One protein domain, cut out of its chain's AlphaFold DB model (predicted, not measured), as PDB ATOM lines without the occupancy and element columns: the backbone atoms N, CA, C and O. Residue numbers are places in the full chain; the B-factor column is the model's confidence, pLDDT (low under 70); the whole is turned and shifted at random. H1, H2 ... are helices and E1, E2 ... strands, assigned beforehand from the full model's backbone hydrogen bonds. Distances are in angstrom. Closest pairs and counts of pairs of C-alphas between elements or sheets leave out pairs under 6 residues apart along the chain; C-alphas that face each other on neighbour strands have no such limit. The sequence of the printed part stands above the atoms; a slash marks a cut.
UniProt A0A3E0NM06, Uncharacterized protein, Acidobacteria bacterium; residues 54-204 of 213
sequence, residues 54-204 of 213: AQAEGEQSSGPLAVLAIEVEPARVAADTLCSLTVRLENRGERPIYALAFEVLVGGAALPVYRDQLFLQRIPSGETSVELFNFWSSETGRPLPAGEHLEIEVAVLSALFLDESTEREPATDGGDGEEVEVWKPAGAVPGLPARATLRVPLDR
ATOM      1  N   ALA A  54      28.097 -63.550 -65.687       46.56
ATOM      2  CA  ALA A  54      27.110 -63.315 -66.712       46.56
ATOM      3  C   ALA A  54      27.764 -63.817 -68.003       46.56
ATOM      4  O   ALA A  54      28.744 -63.246 -68.476       46.56
ATOM      5  N   GLN A  55      27.327 -64.985 -68.472       49.88
ATOM      6  CA  GLN A  55      27.853 -65.553 -69.698       49.88
ATOM      7  C   GLN A  55      27.388 -64.628 -70.812       49.88
ATOM      8  O   GLN A  55      26.189 -64.396 -70.961       49.88
ATOM      9  N   ALA A  56      28.344 -64.053 -71.537       58.25
ATOM     10  CA  ALA A  56      28.017 -63.292 -72.723       58.25
ATOM     11  C   ALA A  56      27.300 -64.229 -73.706       58.25
ATOM     12  O   ALA A  56      27.795 -65.316 -74.014       58.25
ATOM     13  N   GLU A  57      26.125 -63.826 -74.175       61.81
ATOM     14  CA  GLU A  57      25.427 -64.530 -75.246       61.81
ATOM     15  C   GLU A  57      26.081 -64.071 -76.554       61.81
ATOM     16  O   GLU A  57      25.813 -62.985 -77.068       61.81
ATOM     17  N   GLY A  58      27.058 -64.848 -77.026       54.84
ATOM     18  CA  GLY A  58      27.730 -64.602 -78.298       54.84
ATOM     19  C   GLY A  58      26.868 -65.086 -79.458       54.84
ATOM     20  O   GLY A  58      26.468 -66.251 -79.492       54.84
ATOM     21  N   GLU A  59      26.615 -64.221 -80.439       60.28
ATOM     22  CA  GLU A  59      26.061 -64.671 -81.713       60.28
ATOM     23  C   GLU A  59      27.161 -65.455 -82.443       60.28
ATOM     24  O   GLU A  59      28.275 -64.958 -82.638       60.28
ATOM     25  N   GLN A  60      26.890 -66.720 -82.789       57.00
ATOM     26  CA  GLN A  60      27.877 -67.600 -83.416       57.00
ATOM     27  C   GLN A  60      28.290 -67.053 -84.789       57.00
ATOM     28  O   GLN A  60      27.669 -67.338 -85.810       57.00
ATOM     29  N   SER A  61      29.394 -66.305 -84.813       65.00
ATOM     30  CA  SER A  61      30.108 -65.972 -86.042       65.00
ATOM     31  C   SER A  61      30.502 -67.271 -86.749       65.00
ATOM     32  O   SER A  61      31.190 -68.125 -86.177       65.00
ATOM     33  N   SER A  62      30.059 -67.422 -87.999       76.81
ATOM     34  CA  SER A  62      30.468 -68.518 -88.885       76.81
ATOM     35  C   SER A  62      31.865 -68.302 -89.478       76.81
ATOM     36  O   SER A  62      32.337 -69.125 -90.261       76.81
ATOM     37  N   GLY A  63      32.502 -67.167 -89.169       89.00
ATOM     38  CA  GLY A  63      33.849 -66.831 -89.604       89.00
ATOM     39  C   GLY A  63      34.938 -67.502 -88.757       89.00
ATOM     40  O   GLY A  63      34.663 -68.115 -87.724       89.00
ATOM     41  N   PRO A  64      36.208 -67.368 -89.175       94.44
ATOM     42  CA  PRO A  64      37.349 -67.879 -88.425       94.44
ATOM     43  C   PRO A  64      37.621 -67.084 -87.140       94.44
ATOM     44  O   PRO A  64      38.373 -67.565 -86.308       94.44
ATOM     45  N   LEU A  65      37.021 -65.903 -86.956       96.25
ATOM     46  CA  LEU A  65      37.124 -65.116 -85.728       96.25
ATOM     47  C   LEU A  65      35.767 -65.060 -85.017       96.25
ATOM     48  O   LEU A  65      34.757 -64.689 -85.624       96.25
ATOM     49  N   ALA A  66      35.761 -65.390 -83.728       95.69
ATOM     50  CA  ALA A  66      34.591 -65.317 -82.861       95.69
ATOM     51  C   ALA A  66      34.902 -64.564 -81.560       95.69
ATOM     52  O   ALA A  66      36.030 -64.594 -81.068       95.69
ATOM     53  N   VAL A  67      33.882 -63.913 -80.996       95.81
ATOM     54  CA  VAL A  67      33.927 -63.345 -79.644       95.81
ATOM     55  C   VAL A  67      33.377 -64.401 -78.689       95.81
ATOM     56  O   VAL A  67      32.212 -64.774 -78.795       95.81
ATOM     57  N   LEU A  68      34.220 -64.917 -77.798       94.19
ATOM     58  CA  LEU A  68      33.844 -65.960 -76.842       94.19
ATOM     59  C   LEU A  68      33.192 -65.386 -75.592       94.19
ATOM     60  O   LEU A  68      32.209 -65.928 -75.095       94.19
ATOM     61  N   ALA A  69      33.784 -64.323 -75.057       93.06
ATOM     62  CA  ALA A  69      33.338 -63.722 -73.817       93.06
ATOM     63  C   ALA A  69      33.717 -62.248 -73.759       93.06
ATOM     64  O   ALA A  69      34.684 -61.795 -74.379       93.06
ATOM     65  N   ILE A  70      32.939 -61.528 -72.964       94.00
ATOM     66  CA  ILE A  70      33.203 -60.161 -72.558       94.00
ATOM     67  C   ILE A  70      33.312 -60.195 -71.038       94.00
ATOM     68  O   ILE A  70      32.448 -60.754 -70.364       94.00
ATOM     69  N   GLU A  71      34.377 -59.614 -70.512       92.69
ATOM     70  CA  GLU A  71      34.657 -59.526 -69.086       92.69
ATOM     71  C   GLU A  71      34.786 -58.049 -68.712       92.69
ATOM     72  O   GLU A  71      35.363 -57.255 -69.456       92.69
ATOM     73  N   VAL A  72      34.206 -57.671 -67.574       90.81
ATOM     74  CA  VAL A  72      34.204 -56.292 -67.080       90.81
ATOM     75  C   VAL A  72      34.660 -56.283 -65.637       90.81
ATOM     76  O   VAL A  72      34.103 -57.011 -64.810       90.81
ATOM     77  N   GLU A  73      35.623 -55.420 -65.326       89.56
ATOM     78  CA  GLU A  73      36.047 -55.171 -63.952       89.56
ATOM     79  C   GLU A  73      35.879 -53.686 -63.590       89.56
ATOM     80  O   GLU A  73      36.288 -52.815 -64.361       89.56
ATOM     81  N   PRO A  74      35.295 -53.371 -62.416       87.00
ATOM     82  CA  PRO A  74      34.710 -54.298 -61.439       87.00
ATOM     83  C   PRO A  74      33.400 -54.952 -61.923       87.00
ATOM     84  O   PRO A  74      32.624 -54.357 -62.662       87.00
ATOM     85  N   ALA A  75      33.115 -56.169 -61.440       85.06
ATOM     86  CA  ALA A  75      31.934 -56.956 -61.839       85.06
ATOM     87  C   ALA A  75      30.578 -56.323 -61.458       85.06
ATOM     88  O   ALA A  75      29.527 -56.752 -61.934       85.06
ATOM     89  N   ARG A  76      30.590 -55.328 -60.566       81.12
ATOM     90  CA  ARG A  76      29.455 -54.450 -60.280       81.12
ATOM     91  C   ARG A  76      29.881 -53.040 -60.601       81.12
ATOM     92  O   ARG A  76      30.870 -52.574 -60.036       81.12
ATOM     93  N   VAL A  77      29.126 -52.372 -61.460       83.44
ATOM     94  CA  VAL A  77      29.491 -51.021 -61.860       83.44
ATOM     95  C   VAL A  77      28.627 -49.991 -61.158       83.44
ATOM     96  O   VAL A  77      27.400 -50.070 -61.210       83.44
ATOM     97  N   ALA A  78      29.278 -49.028 -60.513       79.62
ATOM     98  CA  ALA A  78      28.631 -47.889 -59.882       79.62
ATOM     99  C   ALA A  78      28.748 -46.628 -60.750       79.62
ATOM    100  O   ALA A  78      29.483 -46.587 -61.743       79.62
ATOM    101  N   ALA A  79      28.044 -45.569 -60.341       76.44
ATOM    102  CA  ALA A  79      28.303 -44.228 -60.856       76.44
ATOM    103  C   ALA A  79      29.799 -43.901 -60.735       76.44
ATOM    104  O   ALA A  79      30.457 -44.320 -59.783       76.44
ATOM    105  N   ASP A  80      30.327 -43.148 -61.698       74.44
ATOM    106  CA  ASP A  80      31.670 -42.561 -61.626       74.44
ATOM    107  C   ASP A  80      32.834 -43.556 -61.453       74.44
ATOM    108  O   ASP A  80      33.952 -43.166 -61.123       74.44
ATOM    109  N   THR A  81      32.602 -44.842 -61.718       77.69
ATOM    110  CA  THR A  81      33.611 -45.897 -61.572       77.69
ATOM    111  C   THR A  81      34.349 -46.113 -62.880       77.69
ATOM    112  O   THR A  81      33.697 -46.243 -63.910       77.69
ATOM    113  N   LEU A  82      35.689 -46.176 -62.826       81.19
ATOM    114  CA  LEU A  82      36.503 -46.557 -63.978       81.19
ATOM    115  C   LEU A  82      36.405 -48.073 -64.224       81.19
ATOM    116  O   LEU A  82      36.753 -48.839 -63.325       81.19
ATOM    117  N   CYS A  83      35.986 -48.506 -65.413       84.38
ATOM    118  CA  CYS A  83      35.909 -49.928 -65.770       84.38
ATOM    119  C   CYS A  83      36.908 -50.334 -66.859       84.38
ATOM    120  O   CYS A  83      37.130 -49.605 -67.834       84.38
ATOM    121  N   SER A  84      37.457 -51.539 -66.716       88.38
ATOM    122  CA  SER A  84      38.190 -52.253 -67.762       88.38
ATOM    123  C   SER A  84      37.265 -53.239 -68.473       88.38
ATOM    124  O   SER A  84      36.409 -53.872 -67.852       88.38
ATOM    125  N   LEU A  85      37.426 -53.343 -69.792       91.50
ATOM    126  CA  LEU A  85      36.721 -54.291 -70.646       91.50
ATOM    127  C   LEU A  85      37.749 -55.227 -71.266       91.50
ATOM    128  O   LEU A  85      38.668 -54.769 -71.940       91.50
ATOM    129  N   THR A  86      37.571 -56.525 -71.083       94.62
ATOM    130  CA  THR A  86      38.397 -57.548 -71.722       94.62
ATOM    131  C   THR A  86      37.525 -58.370 -72.651       94.62
ATOM    132  O   THR A  86      36.468 -58.869 -72.270       94.62
ATOM    133  N   VAL A  87      37.970 -58.514 -73.893       95.69
ATOM    134  CA  VAL A  87      37.282 -59.297 -74.917       95.69
ATOM    135  C   VAL A  87      38.096 -60.549 -75.181       95.69
ATOM    136  O   VAL A  87      39.253 -60.469 -75.595       95.69
ATOM    137  N   ARG A  88      37.498 -61.716 -74.955       96.94
ATOM    138  CA  ARG A  88      38.106 -63.001 -75.297       96.94
ATOM    139  C   ARG A  88      37.705 -63.375 -76.709       96.94
ATOM    140  O   ARG A  88      36.523 -63.552 -77.002       96.94
ATOM    141  N   LEU A  89      38.697 -63.483 -77.576       97.38
ATOM    142  CA  LEU A  89      38.540 -63.835 -78.977       97.38
ATOM    143  C   LEU A  89      39.044 -65.253 -79.220       97.38
ATOM    144  O   LEU A  89      40.016 -65.678 -78.601       97.38
ATOM    145  N   GLU A  90      38.419 -65.952 -80.160       97.44
ATOM    146  CA  GLU A  90      38.894 -67.228 -80.690       97.44
ATOM    147  C   GLU A  90      39.190 -67.075 -82.178       97.44
ATOM    148  O   GLU A  90      38.286 -66.791 -82.970       97.44
ATOM    149  N   ASN A  91      40.444 -67.293 -82.565       97.50
ATOM    150  CA  ASN A  91      40.813 -67.512 -83.955       97.50
ATOM    151  C   ASN A  91      40.816 -69.020 -84.239       97.50
ATOM    152  O   ASN A  91      41.719 -69.749 -83.832       97.50
ATOM    153  N   ARG A  92      39.793 -69.481 -84.952       96.62
ATOM    154  CA  ARG A  92      39.595 -70.872 -85.383       96.62
ATOM    155  C   ARG A  92      40.391 -71.229 -86.639       96.62
ATOM    156  O   ARG A  92      40.350 -72.375 -87.076       96.62
ATOM    157  N   GLY A  93      41.039 -70.248 -87.268       94.62
ATOM    158  CA  GLY A  93      41.883 -70.445 -88.439       94.62
ATOM    159  C   GLY A  93      43.350 -70.662 -88.076       94.62
ATOM    160  O   GLY A  93      43.811 -70.283 -87.006       94.62
ATOM    161  N   GLU A  94      44.107 -71.224 -89.016       93.62
ATOM    162  CA  GLU A  94      45.548 -71.465 -88.850       93.62
ATOM    163  C   GLU A  94      46.386 -70.184 -88.998       93.62
ATOM    164  O   GLU A  94      47.472 -70.074 -88.431       93.62
ATOM    165  N   ARG A  95      45.887 -69.202 -89.762       95.19
ATOM    166  CA  ARG A  95      46.593 -67.938 -90.004       95.19
ATOM    167  C   ARG A  95      46.341 -66.938 -88.874       95.19
ATOM    168  O   ARG A  95      45.183 -66.771 -88.480       95.19
ATOM    169  N   PRO A  96      47.375 -66.224 -88.394       96.56
ATOM    170  CA  PRO A  96      47.196 -65.175 -87.405       96.56
ATOM    171  C   PRO A  96      46.368 -64.016 -87.967       96.56
ATOM    172  O   PRO A  96      46.343 -63.757 -89.173       96.56
ATOM    173  N   ILE A  97      45.676 -63.321 -87.071       97.31
ATOM    174  CA  ILE A  97      44.841 -62.155 -87.372       97.31
ATOM    175  C   ILE A  97      45.467 -60.916 -86.720       97.31
ATOM    176  O   ILE A  97      46.101 -61.010 -85.671       97.31
ATOM    177  N   TYR A  98      45.312 -59.749 -87.339       95.56
ATOM    178  CA  TYR A  98      45.806 -58.468 -86.842       95.56
ATOM    179  C   TYR A  98      44.852 -57.313 -87.213       95.56
ATOM    180  O   TYR A  98      43.886 -57.511 -87.954       95.56
ATOM    181  N   ALA A  99      45.140 -56.106 -86.706       95.31
ATOM    182  CA  ALA A  99      44.425 -54.862 -87.028       95.31
ATOM    183  C   ALA A  99      42.909 -54.970 -86.824       95.31
ATOM    184  O   ALA A  99      42.118 -54.859 -87.762       95.31
ATOM    185  N   LEU A 100      42.509 -55.190 -85.574       96.75
ATOM    186  CA  LEU A 100      41.109 -55.309 -85.198       96.75
ATOM    187  C   LEU A 100      40.477 -53.924 -85.043       96.75
ATOM    188  O   LEU A 100      41.045 -53.050 -84.387       96.75
ATOM    189  N   ALA A 101      39.288 -53.741 -85.608       96.44
ATOM    190  CA  ALA A 101      38.429 -52.594 -85.331       96.44
ATOM    191  C   ALA A 101      37.243 -53.054 -84.482       96.44
ATOM    192  O   ALA A 101      36.553 -54.008 -84.857       96.44
ATOM    193  N   PHE A 102      37.007 -52.379 -83.359       95.88
ATOM    194  CA  PHE A 102      35.927 -52.710 -82.432       95.88
ATOM    195  C   PHE A 102      34.825 -51.652 -82.463       95.88
ATOM    196  O   PHE A 102      35.080 -50.460 -82.601       95.88
ATOM    197  N   GLU A 103      33.593 -52.093 -82.259       95.00
ATOM    198  CA  GLU A 103      32.474 -51.248 -81.864       95.00
ATOM    199  C   GLU A 103      32.035 -51.685 -80.472       95.00
ATOM    200  O   GLU A 103      31.810 -52.870 -80.236       95.00
ATOM    201  N   VAL A 104      31.938 -50.731 -79.548       93.00
ATOM    202  CA  VAL A 104      31.462 -50.983 -78.185       93.00
ATOM    203  C   VAL A 104      30.243 -50.111 -77.946       93.00
ATOM    204  O   VAL A 104      30.329 -48.883 -78.050       93.00
ATOM    205  N   LEU A 105      29.111 -50.733 -77.627       91.25
ATOM    206  CA  LEU A 105      27.883 -50.050 -77.247       91.25
ATOM    207  C   LEU A 105      27.634 -50.256 -75.759       91.25
ATOM    208  O   LEU A 105      27.694 -51.372 -75.252       91.25
ATOM    209  N   VAL A 106      27.305 -49.168 -75.071       87.25
ATOM    210  CA  VAL A 106      26.959 -49.165 -73.650       87.25
ATOM    211  C   VAL A 106      25.552 -48.608 -73.503       87.25
ATOM    212  O   VAL A 106      25.297 -47.454 -73.861       87.25
ATOM    213  N   GLY A 107      24.621 -49.436 -73.027       85.38
ATOM    214  CA  GLY A 107      23.198 -49.095 -72.964       85.38
ATOM    215  C   GLY A 107      22.618 -48.719 -74.333       85.38
ATOM    216  O   GLY A 107      21.824 -47.786 -74.425       85.38
ATOM    217  N   GLY A 108      23.079 -49.380 -75.402       86.94
ATOM    218  CA  GLY A 108      22.665 -49.120 -76.786       86.94
ATOM    219  C   GLY A 108      23.324 -47.907 -77.456       86.94
ATOM    220  O   GLY A 108      23.020 -47.608 -78.608       86.94
ATOM    221  N   ALA A 109      24.232 -47.203 -76.777       87.00
ATOM    222  CA  ALA A 109      24.931 -46.052 -77.338       87.00
ATOM    223  C   ALA A 109      26.415 -46.357 -77.563       87.00
ATOM    224  O   ALA A 109      27.133 -46.706 -76.626       87.00
ATOM    225  N   ALA A 110      26.870 -46.175 -78.805       88.69
ATOM    226  CA  ALA A 110      28.251 -46.412 -79.204       88.69
ATOM    227  C   ALA A 110      29.235 -45.478 -78.479       88.69
ATOM    228  O   ALA A 110      28.962 -44.288 -78.285       88.69
ATOM    229  N   LEU A 111      30.392 -46.022 -78.113       87.25
ATOM    230  CA  LEU A 111      31.514 -45.282 -77.549       87.25
ATOM    231  C   LEU A 111      32.446 -44.807 -78.678       87.25
ATOM    232  O   LEU A 111      33.043 -45.645 -79.360       87.25
ATOM    233  N   PRO A 112      32.607 -43.484 -78.886       85.62
ATOM    234  CA  PRO A 112      33.373 -42.954 -80.017       85.62
ATOM    235  C   PRO A 112      34.834 -43.410 -80.057       85.62
ATOM    236  O   PRO A 112      35.364 -43.643 -81.138       85.62
ATOM    237  N   VAL A 113      35.466 -43.591 -78.892       86.75
ATOM    238  CA  VAL A 113      36.893 -43.943 -78.789       86.75
ATOM    239  C   VAL A 113      37.250 -45.219 -79.556       86.75
ATOM    240  O   VAL A 113      38.288 -45.267 -80.207       86.75
ATOM    241  N   TYR A 114      36.373 -46.226 -79.552       89.12
ATOM    242  CA  TYR A 114      36.651 -47.503 -80.214       89.12
ATOM    243  C   TYR A 114      36.395 -47.462 -81.718       89.12
ATOM    244  O   TYR A 114      37.051 -48.181 -82.466       89.12
ATOM    245  N   ARG A 115      35.504 -46.577 -82.178       82.88
ATOM    246  CA  ARG A 115      35.206 -46.419 -83.604       82.88
ATOM    247  C   ARG A 115      36.402 -45.874 -84.388       82.88
ATOM    248  O   ARG A 115      36.600 -46.260 -85.536       82.88
ATOM    249  N   ASP A 116      37.179 -44.988 -83.770       83.50
ATOM    250  CA  ASP A 116      38.307 -44.314 -84.418       83.50
ATOM    251  C   ASP A 116      39.663 -44.977 -84.096       83.50
ATOM    252  O   ASP A 116      40.713 -44.494 -84.527       83.50
ATOM    253  N   GLN A 117      39.660 -46.101 -83.364       89.69
ATOM    254  CA  GLN A 117      40.867 -46.797 -82.924       89.69
ATOM    255  C   GLN A 117      41.040 -48.155 -83.616       89.69
ATOM    256  O   GLN A 117      40.149 -49.002 -83.627       89.69
ATOM    257  N   LEU A 118      42.247 -48.385 -84.139       92.00
ATOM    258  CA  LEU A 118      42.668 -49.671 -84.688       92.00
ATOM    259  C   LEU A 118      43.599 -50.386 -83.704       92.00
ATOM    260  O   LEU A 118      44.616 -49.834 -83.279       92.00
ATOM    261  N   PHE A 119      43.283 -51.635 -83.375       93.25
ATOM    262  CA  PHE A 119      44.048 -52.452 -82.439       93.25
ATOM    263  C   PHE A 119      45.037 -53.329 -83.208       93.25
ATOM    264  O   PHE A 119      44.677 -54.346 -83.803       93.25
ATOM    265  N   LEU A 120      46.312 -52.936 -83.199       93.75
ATOM    266  CA  LEU A 120      47.409 -53.644 -83.875       93.75
ATOM    267  C   LEU A 120      47.949 -54.819 -83.040       93.75
ATOM    268  O   LEU A 120      49.158 -54.986 -82.887       93.75
ATOM    269  N   GLN A 121      47.049 -55.625 -82.481       93.81
ATOM    270  CA  GLN A 121      47.391 -56.821 -81.716       93.81
ATOM    271  C   GLN A 121      47.366 -58.053 -82.623       93.81
ATOM    272  O   GLN A 121      46.441 -58.233 -83.413       93.81
ATOM    273  N   ARG A 122      48.383 -58.909 -82.490       94.25
ATOM    274  CA  ARG A 122      48.439 -60.215 -83.152       94.25
ATOM    275  C   ARG A 122      47.578 -61.221 -82.392       94.25
ATOM    276  O   ARG A 122      47.791 -61.427 -81.200       94.25
ATOM    277  N   ILE A 123      46.674 -61.881 -83.104       96.88
ATOM    278  CA  ILE A 123      45.791 -62.932 -82.600       96.88
ATOM    279  C   ILE A 123      46.222 -64.260 -83.243       96.88
ATOM    280  O   ILE A 123      45.871 -64.519 -84.402       96.88
ATOM    281  N   PRO A 124      47.038 -65.084 -82.555       96.69
ATOM    282  CA  PRO A 124      47.377 -66.422 -83.039       96.69
ATOM    283  C   PRO A 124      46.129 -67.306 -83.142       96.69
ATOM    284  O   PRO A 124      45.064 -66.940 -82.655       96.69
ATOM    285  N   SER A 125      46.268 -68.486 -83.751       96.75
ATOM    286  CA  SER A 125      45.251 -69.539 -83.642       96.75
ATOM    287  C   SER A 125      44.970 -69.858 -82.167       96.75
ATOM    288  O   SER A 125      45.901 -69.967 -81.366       96.75
ATOM    289  N   GLY A 126      43.699 -70.064 -81.828       97.00
ATOM    290  CA  GLY A 126      43.226 -70.317 -80.469       97.00
ATOM    291  C   GLY A 126      42.669 -69.073 -79.777       97.00
ATOM    292  O   GLY A 126      42.242 -68.115 -80.424       97.00
ATOM    293  N   GLU A 127      42.628 -69.117 -78.446       97.12
ATOM    294  CA  GLU A 127      42.061 -68.045 -77.630       97.12
ATOM    295  C   GLU A 127      43.067 -66.919 -77.365       97.12
ATOM    296  O   GLU A 127      44.256 -67.150 -77.141       97.12
ATOM    297  N   THR A 128      42.595 -65.675 -77.359       97.38
ATOM    298  CA  THR A 128      43.385 -64.497 -76.985       97.38
ATOM    299  C   THR A 128      42.500 -63.463 -76.303       97.38
ATOM    300  O   THR A 128      41.414 -63.153 -76.788       97.38
ATOM    301  N   SER A 129      42.984 -62.897 -75.198       96.12
ATOM    302  CA  SER A 129      42.340 -61.765 -74.530       96.12
ATOM    303  C   SER A 129      42.847 -60.443 -75.105       96.12
ATOM    304  O   SER A 129      44.054 -60.245 -75.277       96.12
ATOM    305  N   VAL A 130      41.919 -59.539 -75.401       95.00
ATOM    306  CA  VAL A 130      42.187 -58.173 -75.857       95.00
ATOM    307  C   VAL A 130      41.615 -57.207 -74.830       95.00
ATOM    308  O   VAL A 130      40.415 -57.217 -74.561       95.00
ATOM    309  N   GLU A 131      42.477 -56.373 -74.258       93.00
ATOM    310  CA  GLU A 131      42.086 -55.372 -73.267       93.00
ATOM    311  C   GLU A 131      41.661 -54.077 -73.973       93.00
ATOM    312  O   GLU A 131      42.448 -53.399 -74.637       93.00
ATOM    313  N   LEU A 132      40.387 -53.729 -73.823       90.38
ATOM    314  CA  LEU A 132      39.778 -52.488 -74.278       90.38
ATOM    315  C   LEU A 132      39.683 -51.536 -73.079       90.38
ATOM    316  O   LEU A 132      38.659 -51.418 -72.410       90.38
ATOM    317  N   PHE A 133      40.789 -50.872 -72.755       76.25
ATOM    318  CA  PHE A 133      40.844 -49.987 -71.590       76.25
ATOM    319  C   PHE A 133      39.915 -48.768 -71.714       76.25
ATOM    320  O   PHE A 133      39.722 -48.242 -72.809       76.25
ATOM    321  N   ASN A 134      39.430 -48.281 -70.562       69.06
ATOM    322  CA  ASN A 134      38.725 -47.005 -70.365       69.06
ATOM    323  C   ASN A 134      37.348 -46.872 -71.036       69.06
ATOM    324  O   ASN A 134      37.093 -45.876 -71.712       69.06
ATOM    325  N   PHE A 135      36.432 -47.819 -70.833       74.62
ATOM    326  CA  PHE A 135      35.096 -47.697 -71.438       74.62
ATOM    327  C   PHE A 135      34.037 -47.076 -70.518       74.62
ATOM    328  O   PHE A 135      32.970 -46.686 -70.992       74.62
ATOM    329  N   TRP A 136      34.310 -46.952 -69.218       62.53
ATOM    330  CA  TRP A 136      33.389 -46.276 -68.317       62.53
ATOM    331  C   TRP A 136      34.182 -45.522 -67.269       62.53
ATOM    332  O   TRP A 136      34.764 -46.164 -66.430       62.53
ATOM    333  N   SER A 137      34.241 -44.195 -67.338       49.06
ATOM    334  CA  SER A 137      34.007 -43.314 -66.190       49.06
ATOM    335  C   SER A 137      32.752 -42.525 -66.555       49.06
ATOM    336  O   SER A 137      32.390 -42.461 -67.735       49.06
ATOM    337  N   SER A 138      32.006 -42.005 -65.592       50.53
ATOM    338  CA  SER A 138      30.992 -41.007 -65.910       50.53
ATOM    339  C   SER A 138      31.693 -39.779 -66.499       50.53
ATOM    340  O   SER A 138      31.982 -38.789 -65.826       50.53
ATOM    341  N   GLU A 139      31.991 -39.813 -67.796       46.56
ATOM    342  CA  GLU A 139      32.159 -38.570 -68.519       46.56
ATOM    343  C   GLU A 139      30.935 -37.731 -68.179       46.56
ATOM    344  O   GLU A 139      29.790 -38.199 -68.227       46.56
ATOM    345  N   THR A 140      31.223 -36.538 -67.682       44.47
ATOM    346  CA  THR A 140      30.311 -35.674 -66.955       44.47
ATOM    347  C   THR A 140      29.024 -35.529 -67.771       44.47
ATOM    348  O   THR A 140      29.003 -34.810 -68.765       44.47
ATOM    349  N   GLY A 141      27.960 -36.256 -67.401       55.06
ATOM    350  CA  GLY A 141      26.661 -36.171 -68.077       55.06
ATOM    351  C   GLY A 141      26.067 -37.441 -68.701       55.06
ATOM    352  O   GLY A 141      24.970 -37.330 -69.246       55.06
ATOM    353  N   ARG A 142      26.680 -38.634 -68.618       65.75
ATOM    354  CA  ARG A 142      25.977 -39.882 -68.995       65.75
ATOM    355  C   ARG A 142      25.289 -40.501 -67.761       65.75
ATOM    356  O   ARG A 142      25.981 -41.058 -66.912       65.75
ATOM    357  N   PRO A 143      23.953 -40.380 -67.610       68.06
ATOM    358  CA  PRO A 143      23.263 -40.916 -66.442       68.06
ATOM    359  C   PRO A 143      23.345 -42.444 -66.419       68.06
ATOM    360  O   PRO A 143      23.334 -43.092 -67.468       68.06
ATOM    361  N   LEU A 144      23.380 -43.015 -65.214       73.25
ATOM    362  CA  LEU A 144      23.178 -44.450 -65.025       73.25
ATOM    363  C   LEU A 144      21.847 -44.880 -65.674       73.25
ATOM    364  O   LEU A 144      20.845 -44.170 -65.534       73.25
ATOM    365  N   PRO A 145      21.801 -46.037 -66.356       74.94
ATOM    366  CA  PRO A 145      20.554 -46.560 -66.895       74.94
ATOM    367  C   PRO A 145      19.509 -46.792 -65.793       74.94
ATOM    368  O   PRO A 145      19.829 -47.197 -64.674       74.94
ATOM    369  N   ALA A 146      18.232 -46.612 -66.135       75.12
ATOM    370  CA  ALA A 146      17.119 -46.829 -65.206       75.12
ATOM    371  C   ALA A 146      16.851 -48.316 -64.877       75.12
ATOM    372  O   ALA A 146      16.108 -48.610 -63.939       75.12
ATOM    373  N   GLY A 147      17.452 -49.265 -65.605       80.44
ATOM    374  CA  GLY A 147      17.349 -50.713 -65.355       80.44
ATOM    375  C   GLY A 147      18.370 -51.240 -64.338       80.44
ATOM    376  O   GLY A 147      19.298 -50.531 -63.973       80.44
ATOM    377  N   GLU A 148      18.214 -52.481 -63.871       86.00
ATOM    378  CA  GLU A 148      19.115 -53.109 -62.876       86.00
ATOM    379  C   GLU A 148      20.475 -53.538 -63.452       86.00
ATOM    380  O   GLU A 148      21.419 -53.823 -62.712       86.00
ATOM    381  N   HIS A 149      20.579 -53.561 -64.781       88.19
ATOM    382  CA  HIS A 149      21.764 -53.989 -65.506       88.19
ATOM    383  C   HIS A 149      22.213 -52.925 -66.505       88.19
ATOM    384  O   HIS A 149      21.389 -52.242 -67.120       88.19
ATOM    385  N   LEU A 150      23.525 -52.837 -66.699       86.81
ATOM    386  CA  LEU A 150      24.121 -52.230 -67.873       86.81
ATOM    387  C   LEU A 150      24.272 -53.292 -68.958       86.81
ATOM    388  O   LEU A 150      24.896 -54.327 -68.729       86.81
ATOM    389  N   GLU A 151      23.745 -53.015 -70.145       90.56
ATOM    390  CA  GLU A 151      24.009 -53.826 -71.331       90.56
ATOM    391  C   GLU A 151      25.243 -53.295 -72.067       90.56
ATOM    392  O   GLU A 151      25.334 -52.097 -72.350       90.56
ATOM    393  N   ILE A 152      26.191 -54.186 -72.342       91.25
ATOM    394  CA  ILE A 152      27.429 -53.916 -73.069       91.25
ATOM    395  C   ILE A 152      27.456 -54.845 -74.271       91.25
ATOM    396  O   ILE A 152      27.470 -56.063 -74.113       91.25
ATOM    397  N   GLU A 153      27.492 -54.272 -75.463       93.94
ATOM    398  CA  GLU A 153      27.670 -55.015 -76.705       93.94
ATOM    399  C   GLU A 153      29.056 -54.713 -77.263       93.94
ATOM    400  O   GLU A 153      29.475 -53.554 -77.322       93.94
ATOM    401  N   VAL A 154      29.765 -55.758 -77.682       95.00
ATOM    402  CA  VAL A 154      31.048 -55.640 -78.370       95.00
ATOM    403  C   VAL A 154      30.947 -56.331 -79.717       95.00
ATOM    404  O   VAL A 154      30.578 -57.504 -79.798       95.00
ATOM    405  N   ALA A 155      31.340 -55.620 -80.769       95.81
ATOM    406  CA  ALA A 155      31.474 -56.158 -82.110       95.81
ATOM    407  C   ALA A 155      32.908 -56.001 -82.620       95.81
ATOM    408  O   ALA A 155      33.476 -54.912 -82.565       95.81
ATOM    409  N   VAL A 156      33.479 -57.060 -83.191       96.56
ATOM    410  CA  VAL A 156      34.670 -56.947 -84.043       96.56
ATOM    411  C   VAL A 156      34.186 -56.643 -85.453       96.56
ATOM    412  O   VAL A 156      33.644 -57.525 -86.111       96.56
ATOM    413  N   LEU A 157      34.346 -55.402 -85.913       96.25
ATOM    414  CA  LEU A 157      33.824 -54.936 -87.203       96.25
ATOM    415  C   LEU A 157      34.675 -55.393 -88.385       96.25
ATOM    416  O   LEU A 157      34.153 -55.768 -89.433       96.25
ATOM    417  N   SER A 158      35.993 -55.347 -88.219       96.19
ATOM    418  CA  SER A 158      36.946 -55.757 -89.242       96.19
ATOM    419  C   SER A 158      38.225 -56.265 -88.605       96.19
ATOM    420  O   SER A 158      38.617 -55.812 -87.530       96.19
ATOM    421  N   ALA A 159      38.893 -57.169 -89.307       97.31
ATOM    422  CA  ALA A 159      40.234 -57.623 -89.001       97.31
ATOM    423  C   ALA A 159      40.906 -58.086 -90.298       97.31
ATOM    424  O   ALA A 159      40.236 -58.334 -91.308       97.31
ATOM    425  N   LEU A 160      42.227 -58.212 -90.273       97.38
ATOM    426  CA  LEU A 160      43.028 -58.654 -91.407       97.38
ATOM    427  C   LEU A 160      43.811 -59.908 -91.022       97.38
ATOM    428  O   LEU A 160      44.259 -60.031 -89.886       97.38
ATOM    429  N   PHE A 161      44.009 -60.837 -91.953       97.50
ATOM    430  CA  PHE A 161      44.997 -61.893 -91.735       97.50
ATOM    431  C   PHE A 161      46.410 -61.308 -91.764       97.50
ATOM    432  O   PHE A 161      46.637 -60.218 -92.297       97.50
ATOM    433  N   LEU A 162      47.360 -62.044 -91.202       96.12
ATOM    434  CA  LEU A 162      48.769 -61.694 -91.176       96.12
ATOM    435  C   LEU A 162      49.578 -62.821 -91.826       96.12
ATOM    436  O   LEU A 162      49.481 -63.973 -91.404       96.12
ATOM    437  N   ASP A 163      50.365 -62.480 -92.842       93.19
ATOM    438  CA  ASP A 163      51.384 -63.357 -93.406       93.19
ATOM    439  C   ASP A 163      52.718 -63.069 -92.709       93.19
ATOM    440  O   ASP A 163      53.168 -61.920 -92.623       93.19
ATOM    441  N   GLU A 164      53.347 -64.127 -92.208       89.69
ATOM    442  CA  GLU A 164      54.609 -64.071 -91.473       89.69
ATOM    443  C   GLU A 164      55.720 -64.685 -92.323       89.69
ATOM    444  O   GLU A 164      55.582 -65.785 -92.862       89.69
ATOM    445  N   SER A 165      56.834 -63.970 -92.452       89.88
ATOM    446  CA  SER A 165      58.019 -64.452 -93.159       89.88
ATOM    447  C   SER A 165      59.289 -63.994 -92.461       89.88
ATOM    448  O   SER A 165      59.351 -62.859 -91.994       89.88
ATOM    449  N   THR A 166      60.320 -64.832 -92.454       91.44
ATOM    450  CA  THR A 166      61.663 -64.448 -92.006       91.44
ATOM    451  C   THR A 166      62.501 -64.056 -93.217       91.44
ATOM    452  O   THR A 166      62.659 -64.845 -94.149       91.44
ATOM    453  N   GLU A 167      63.043 -62.843 -93.212       90.31
ATOM    454  CA  GLU A 167      63.929 -62.325 -94.257       90.31
ATOM    455  C   GLU A 167      65.330 -62.095 -93.663       90.31
ATOM    456  O   GLU A 167      65.456 -61.667 -92.519       90.31
ATOM    457  N   ARG A 168      66.404 -62.381 -94.412       88.19
ATOM    458  CA  ARG A 168      67.778 -62.073 -93.973       88.19
ATOM    459  C   ARG A 168      68.174 -60.688 -94.475       88.19
ATOM    460  O   ARG A 168      68.285 -60.488 -95.685       88.19
ATOM    461  N   GLU A 169      68.430 -59.755 -93.565       83.88
ATOM    462  CA  GLU A 169      68.983 -58.447 -93.909       83.88
ATOM    463  C   GLU A 169      70.506 -58.546 -94.100       83.88
ATOM    464  O   GLU A 169      71.201 -59.129 -93.265       83.88
ATOM    465  N   PRO A 170      71.061 -58.006 -95.200       79.69
ATOM    466  CA  PRO A 170      72.500 -58.033 -95.434       79.69
ATOM    467  C   PRO A 170      73.234 -57.161 -94.406       79.69
ATOM    468  O   PRO A 170      72.863 -56.008 -94.176       79.69
ATOM    469  N   ALA A 171      74.306 -57.694 -93.815       81.75
ATOM    470  CA  ALA A 171      75.127 -56.951 -92.867       81.75
ATOM    471  C   ALA A 171      75.799 -55.748 -93.547       81.75
ATOM    472  O   ALA A 171      76.349 -55.855 -94.645       81.75
ATOM    473  N   THR A 172      75.776 -54.588 -92.888       81.38
ATOM    474  CA  THR A 172      76.367 -53.346 -93.424       81.38
ATOM    475  C   THR A 172      77.901 -53.333 -93.323       81.38
ATOM    476  O   THR A 172      78.560 -52.561 -94.012       81.38
ATOM    477  N   ASP A 173      78.481 -54.203 -92.497       83.31
ATOM    478  CA  ASP A 173      79.910 -54.291 -92.170       83.31
ATOM    479  C   ASP A 173      80.587 -55.585 -92.666       83.31
ATOM    480  O   ASP A 173      81.732 -55.863 -92.313       83.31
ATOM    481  N   GLY A 174      79.914 -56.360 -93.526       78.00
ATOM    482  CA  GLY A 174      80.462 -57.592 -94.102       78.00
ATOM    483  C   GLY A 174      80.395 -58.822 -93.189       78.00
ATOM    484  O   GLY A 174      81.019 -59.833 -93.508       78.00
ATOM    485  N   GLY A 175      79.657 -58.750 -92.075       80.56
ATOM    486  CA  GLY A 175      79.319 -59.904 -91.239       80.56
ATOM    487  C   GLY A 175      78.202 -60.791 -91.809       80.56
ATOM    488  O   GLY A 175      77.671 -60.554 -92.897       80.56
ATOM    489  N   ASP A 176      77.820 -61.816 -91.046       79.88
ATOM    490  CA  ASP A 176      76.646 -62.633 -91.355       79.88
ATOM    491  C   ASP A 176      75.367 -61.807 -91.129       79.88
ATOM    492  O   ASP A 176      75.183 -61.198 -90.077       79.88
ATOM    493  N   GLY A 177      74.498 -61.750 -92.142       81.75
ATOM    494  CA  GLY A 177      73.249 -60.984 -92.093       81.75
ATOM    495  C   GLY A 177      72.274 -61.470 -91.015       81.75
ATOM    496  O   GLY A 177      72.187 -62.673 -90.749       81.75
ATOM    497  N   GLU A 178      71.513 -60.543 -90.432       86.62
ATOM    498  CA  GLU A 178      70.540 -60.811 -89.364       86.62
ATOM    499  C   GLU A 178      69.213 -61.322 -89.947       86.62
ATOM    500  O   GLU A 178      68.754 -60.850 -90.987       86.62
ATOM    501  N   GLU A 179      68.592 -62.299 -89.287       90.19
ATOM    502  CA  GLU A 179      67.237 -62.741 -89.622       90.19
ATOM    503  C   GLU A 179      66.211 -61.811 -88.967       90.19
ATOM    504  O   GLU A 179      66.200 -61.632 -87.749       90.19
ATOM    505  N   VAL A 180      65.339 -61.226 -89.781       91.19
ATOM    506  CA  VAL A 180      64.299 -60.289 -89.366       91.19
ATOM    507  C   VAL A 180      62.935 -60.899 -89.659       91.19
ATOM    508  O   VAL A 180      62.656 -61.355 -90.768       91.19
ATOM    509  N   GLU A 181      62.069 -60.888 -88.653       87.75
ATOM    510  CA  GLU A 181      60.674 -61.284 -88.804       87.75
ATOM    511  C   GLU A 181      59.884 -60.146 -89.467       87.75
ATOM    512  O   GLU A 181      59.892 -58.999 -89.007       87.75
ATOM    513  N   VAL A 182      59.215 -60.461 -90.573       89.75
ATOM    514  CA  VAL A 182      58.443 -59.517 -91.378       89.75
ATOM    515  C   VAL A 182      56.982 -59.935 -91.376       89.75
ATOM    516  O   VAL A 182      56.640 -61.059 -91.744       89.75
ATOM    517  N   TRP A 183      56.119 -59.000 -90.982       90.56
ATOM    518  CA  TRP A 183      54.676 -59.190 -90.901       90.56
ATOM    519  C   TRP A 183      53.976 -58.375 -91.984       90.56
ATOM    520  O   TRP A 183      54.157 -57.155 -92.063       90.56
ATOM    521  N   LYS A 184      53.184 -59.044 -92.827       92.38
ATOM    522  CA  LYS A 184      52.480 -58.428 -93.961       92.38
ATOM    523  C   LYS A 184      50.967 -58.654 -93.843       92.38
ATOM    524  O   LYS A 184      50.535 -59.791 -93.667       92.38
ATOM    525  N   PRO A 185      50.142 -57.600 -93.946       92.81
ATOM    526  CA  PRO A 185      48.686 -57.730 -93.987       92.81
ATOM    527  C   PRO A 185      48.225 -58.607 -95.161       92.81
ATOM    528  O   PRO A 185      48.609 -58.362 -96.302       92.81
ATOM    529  N   ALA A 186      47.367 -59.590 -94.894       91.94
ATOM    530  CA  ALA A 186      47.012 -60.666 -95.824       91.94
ATOM    531  C   ALA A 186      45.499 -60.764 -96.093       91.94
ATOM    532  O   ALA A 186      44.879 -61.827 -96.000       91.94
ATOM    533  N   GLY A 187      44.888 -59.638 -96.460       94.12
ATOM    534  CA  GLY A 187      43.465 -59.564 -96.799       94.12
ATOM    535  C   GLY A 187      42.530 -59.635 -95.586       94.12
ATOM    536  O   GLY A 187      42.953 -59.855 -94.453       94.12
ATOM    537  N   ALA A 188      41.239 -59.401 -95.831       96.69
ATOM    538  CA  ALA A 188      40.233 -59.302 -94.779       96.69
ATOM    539  C   ALA A 188      39.819 -60.664 -94.210       96.69
ATOM    540  O   ALA A 188      39.718 -61.661 -94.930       96.69
ATOM    541  N   VAL A 189      39.525 -60.675 -92.912       96.75
ATOM    542  CA  VAL A 189      38.922 -61.816 -92.226       96.75
ATOM    543  C   VAL A 189      37.431 -61.884 -92.593       96.75
ATOM    544  O   VAL A 189      36.704 -60.918 -92.351       96.75
ATOM    545  N   PRO A 190      36.946 -62.987 -93.193       95.69
ATOM    546  CA  PRO A 190      35.546 -63.113 -93.587       95.69
ATOM    547  C   PRO A 190      34.630 -63.352 -92.378       95.69
ATOM    548  O   PRO A 190      35.075 -63.794 -91.322       95.69
ATOM    549  N   GLY A 191      33.326 -63.124 -92.555       93.88
ATOM    550  CA  GLY A 191      32.314 -63.431 -91.534       93.88
ATOM    551  C   GLY A 191      32.199 -62.405 -90.402       93.88
ATOM    552  O   GLY A 191      31.533 -62.682 -89.414       93.88
ATOM    553  N   LEU A 192      32.827 -61.235 -90.543       94.50
ATOM    554  CA  LEU A 192      32.653 -60.103 -89.631       94.50
ATOM    555  C   LEU A 192      31.452 -59.229 -90.061       94.50
ATOM    556  O   LEU A 192      31.179 -59.135 -91.262       94.50
ATOM    557  N   PRO A 193      30.735 -58.586 -89.116       95.25
ATOM    558  CA  PRO A 193      31.084 -58.443 -87.702       95.25
ATOM    559  C   PRO A 193      30.777 -59.672 -86.835       95.25
ATOM    560  O   PRO A 193      29.743 -60.310 -87.000       95.25
ATOM    561  N   ALA A 194      31.646 -59.953 -85.860       94.81
ATOM    562  CA  ALA A 194      31.384 -60.927 -84.796       94.81
ATOM    563  C   ALA A 194      30.957 -60.186 -83.522       94.81
ATOM    564  O   ALA A 194      31.663 -59.266 -83.111       94.81
ATOM    565  N   ARG A 195      29.821 -60.564 -82.917       95.25
ATOM    566  CA  ARG A 195      29.189 -59.826 -81.808       95.25
ATOM    567  C   ARG A 195      29.002 -60.689 -80.565       95.25
ATOM    568  O   ARG A 195      28.709 -61.879 -80.667       95.25
ATOM    569  N   ALA A 196      29.111 -60.059 -79.405       95.06
ATOM    570  CA  ALA A 196      28.653 -60.615 -78.141       95.06
ATOM    571  C   ALA A 196      28.056 -59.512 -77.265       95.06
ATOM    572  O   ALA A 196      28.467 -58.351 -77.347       95.06
ATOM    573  N   THR A 197      27.121 -59.903 -76.404       94.75
ATOM    574  CA  THR A 197      26.477 -58.995 -75.453       94.75
ATOM    575  C   THR A 197      26.632 -59.520 -74.035       94.75
ATOM    576  O   THR A 197      26.469 -60.710 -73.772       94.75
ATOM    577  N   LEU A 198      26.931 -58.614 -73.110       92.81
ATOM    578  CA  LEU A 198      27.054 -58.858 -71.682       92.81
ATOM    579  C   LEU A 198      26.097 -57.945 -70.918       92.81
ATOM    580  O   LEU A 198      25.999 -56.750 -71.192       92.81
ATOM    581  N   ARG A 199      25.435 -58.497 -69.901       92.12
ATOM    582  CA  ARG A 199      24.652 -57.723 -68.935       92.12
ATOM    583  C   ARG A 199      25.359 -57.711 -67.591       92.12
ATOM    584  O   ARG A 199      25.509 -58.752 -66.959       92.12
ATOM    585  N   VAL A 200      25.775 -56.529 -67.154       89.00
ATOM    586  CA  VAL A 200      26.509 -56.327 -65.901       89.00
ATOM    587  C   VAL A 200      25.572 -55.712 -64.862       89.00
ATOM    588  O   VAL A 200      24.879 -54.746 -65.175       89.00
ATOM    589  N   PRO A 201      25.493 -56.242 -63.630       88.31
ATOM    590  CA  PRO A 201      24.683 -55.634 -62.581       88.31
ATOM    591  C   PRO A 201      25.203 -54.243 -62.200       88.31
ATOM    592  O   PRO A 201      26.406 -54.032 -62.031       88.31
ATOM    593  N   LEU A 202      24.273 -53.308 -62.014       86.50
ATOM    594  CA  LEU A 202      24.576 -51.975 -61.503       86.50
ATOM    595  C   LEU A 202      24.622 -51.983 -59.974       86.50
ATOM    596  O   LEU A 202      23.750 -52.552 -59.315       86.50
ATOM    597  N   ASP A 203      25.619 -51.314 -59.405       83.50
ATOM    598  CA  ASP A 203      25.611 -50.932 -58.000       83.50
ATOM    599  C   ASP A 203      25.000 -49.539 -57.877       83.50
ATOM    600  O   ASP A 203      25.565 -48.538 -58.319       83.50
ATOM    601  N   ARG A 204      23.797 -49.481 -57.308       74.69
ATOM    602  CA  ARG A 204      23.071 -48.220 -57.162       74.69
ATOM    603  C   ARG A 204      23.465 -47.428 -55.930       74.69
ATOM    604  O   ARG A 204      22.993 -46.306 -55.812       74.69
TER     605      ARG A 204
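What this domain is: This is residues 54 to 204 of the 213 residues of an uncharacterized protein of Acidobacteria bacterium (UniProt A0A3E0NM06). The domain is a two-layer sandwich with a long arm: the strongly twisted sheet E1, E2, E4 is face to face with part of a branched sheet E3, E5, E6, E7, their strands crossed at 52 degrees. The hairpin of E5 and E6 runs on past the sandwich, and its residues 164 to 183 stick out as the arm that makes much of the length. H1, a very short helix, packs on E3. The printed part has 151 residues with seven named strands and one named helix, in the order E1 E2 E3 H1 E4 E5 E6 E7; the class is mostly strand, and neighbour strands in both sheets are antiparallel. The whole is loose, with a radius of gyration of the C-alphas of 19.1 A, and elongated, spanning 69 by 35 by 22 A.

How they stand to each other: E1, residues 65 to 73, and E2, residues 83 to 91, form a hairpin, with N 68 and O 88 2.8 A apart. On the other side of E2 is E4, residues 126 to 136; N 87 and O 130 are 2.8 A apart. E4 bends by 57 degrees at residue 133. In the branched sheet, E5, residues 149 to 169, has E3, residues 97 to 106, on one side, and E6, residues 178 to 188, and E7, residues 194 to 201, on the other side. Their pairing is staggered: N 152 and O 198 of E7 are 2.8 A apart, N 155 and O 103 of E3 2.8 A, and N 163 and O 184 of E6 2.8 A. E5 bends by 54 degrees at residue 166. Between the sheets, the closest C-alphas of E1 and E7 are those of Ala 66 and Ala 194, 5.8 A. H1, residues 112 to 115, is on the branched sheet at a height over the sheet of 5.3 A and only grazes the other sheet; the closest C-alphas of H1 and E3 are those of Tyr 114 and Phe 102, 5.7 A. H1 is too short for an O i to N i+4 pair; its one O i to N i+3 pair is within hydrogen-bond range. E6 is apart from E1, E2 and E4.

Where its parts are: E1 begins at C-alpha 65, (37.124, -65.116, -85.728). E4 is 28.7 A long, E6 30.8 A and E5 55.3 A, ending at C-alpha 169, (68.983, -58.447, -93.909). E7 ends at C-alpha 201, (24.683, -55.634, -62.581).

The domain as a whole: The C-alphas farthest apart, those of Ala 146 and Gly 174, are 70.4 A apart. The printed part has no cut. The link E4 to E5, residues 137 to 148, is long. Mean pLDDT of the printed part is 86.3; residues 54 to 61, 134 and 136 to 143 are under 70.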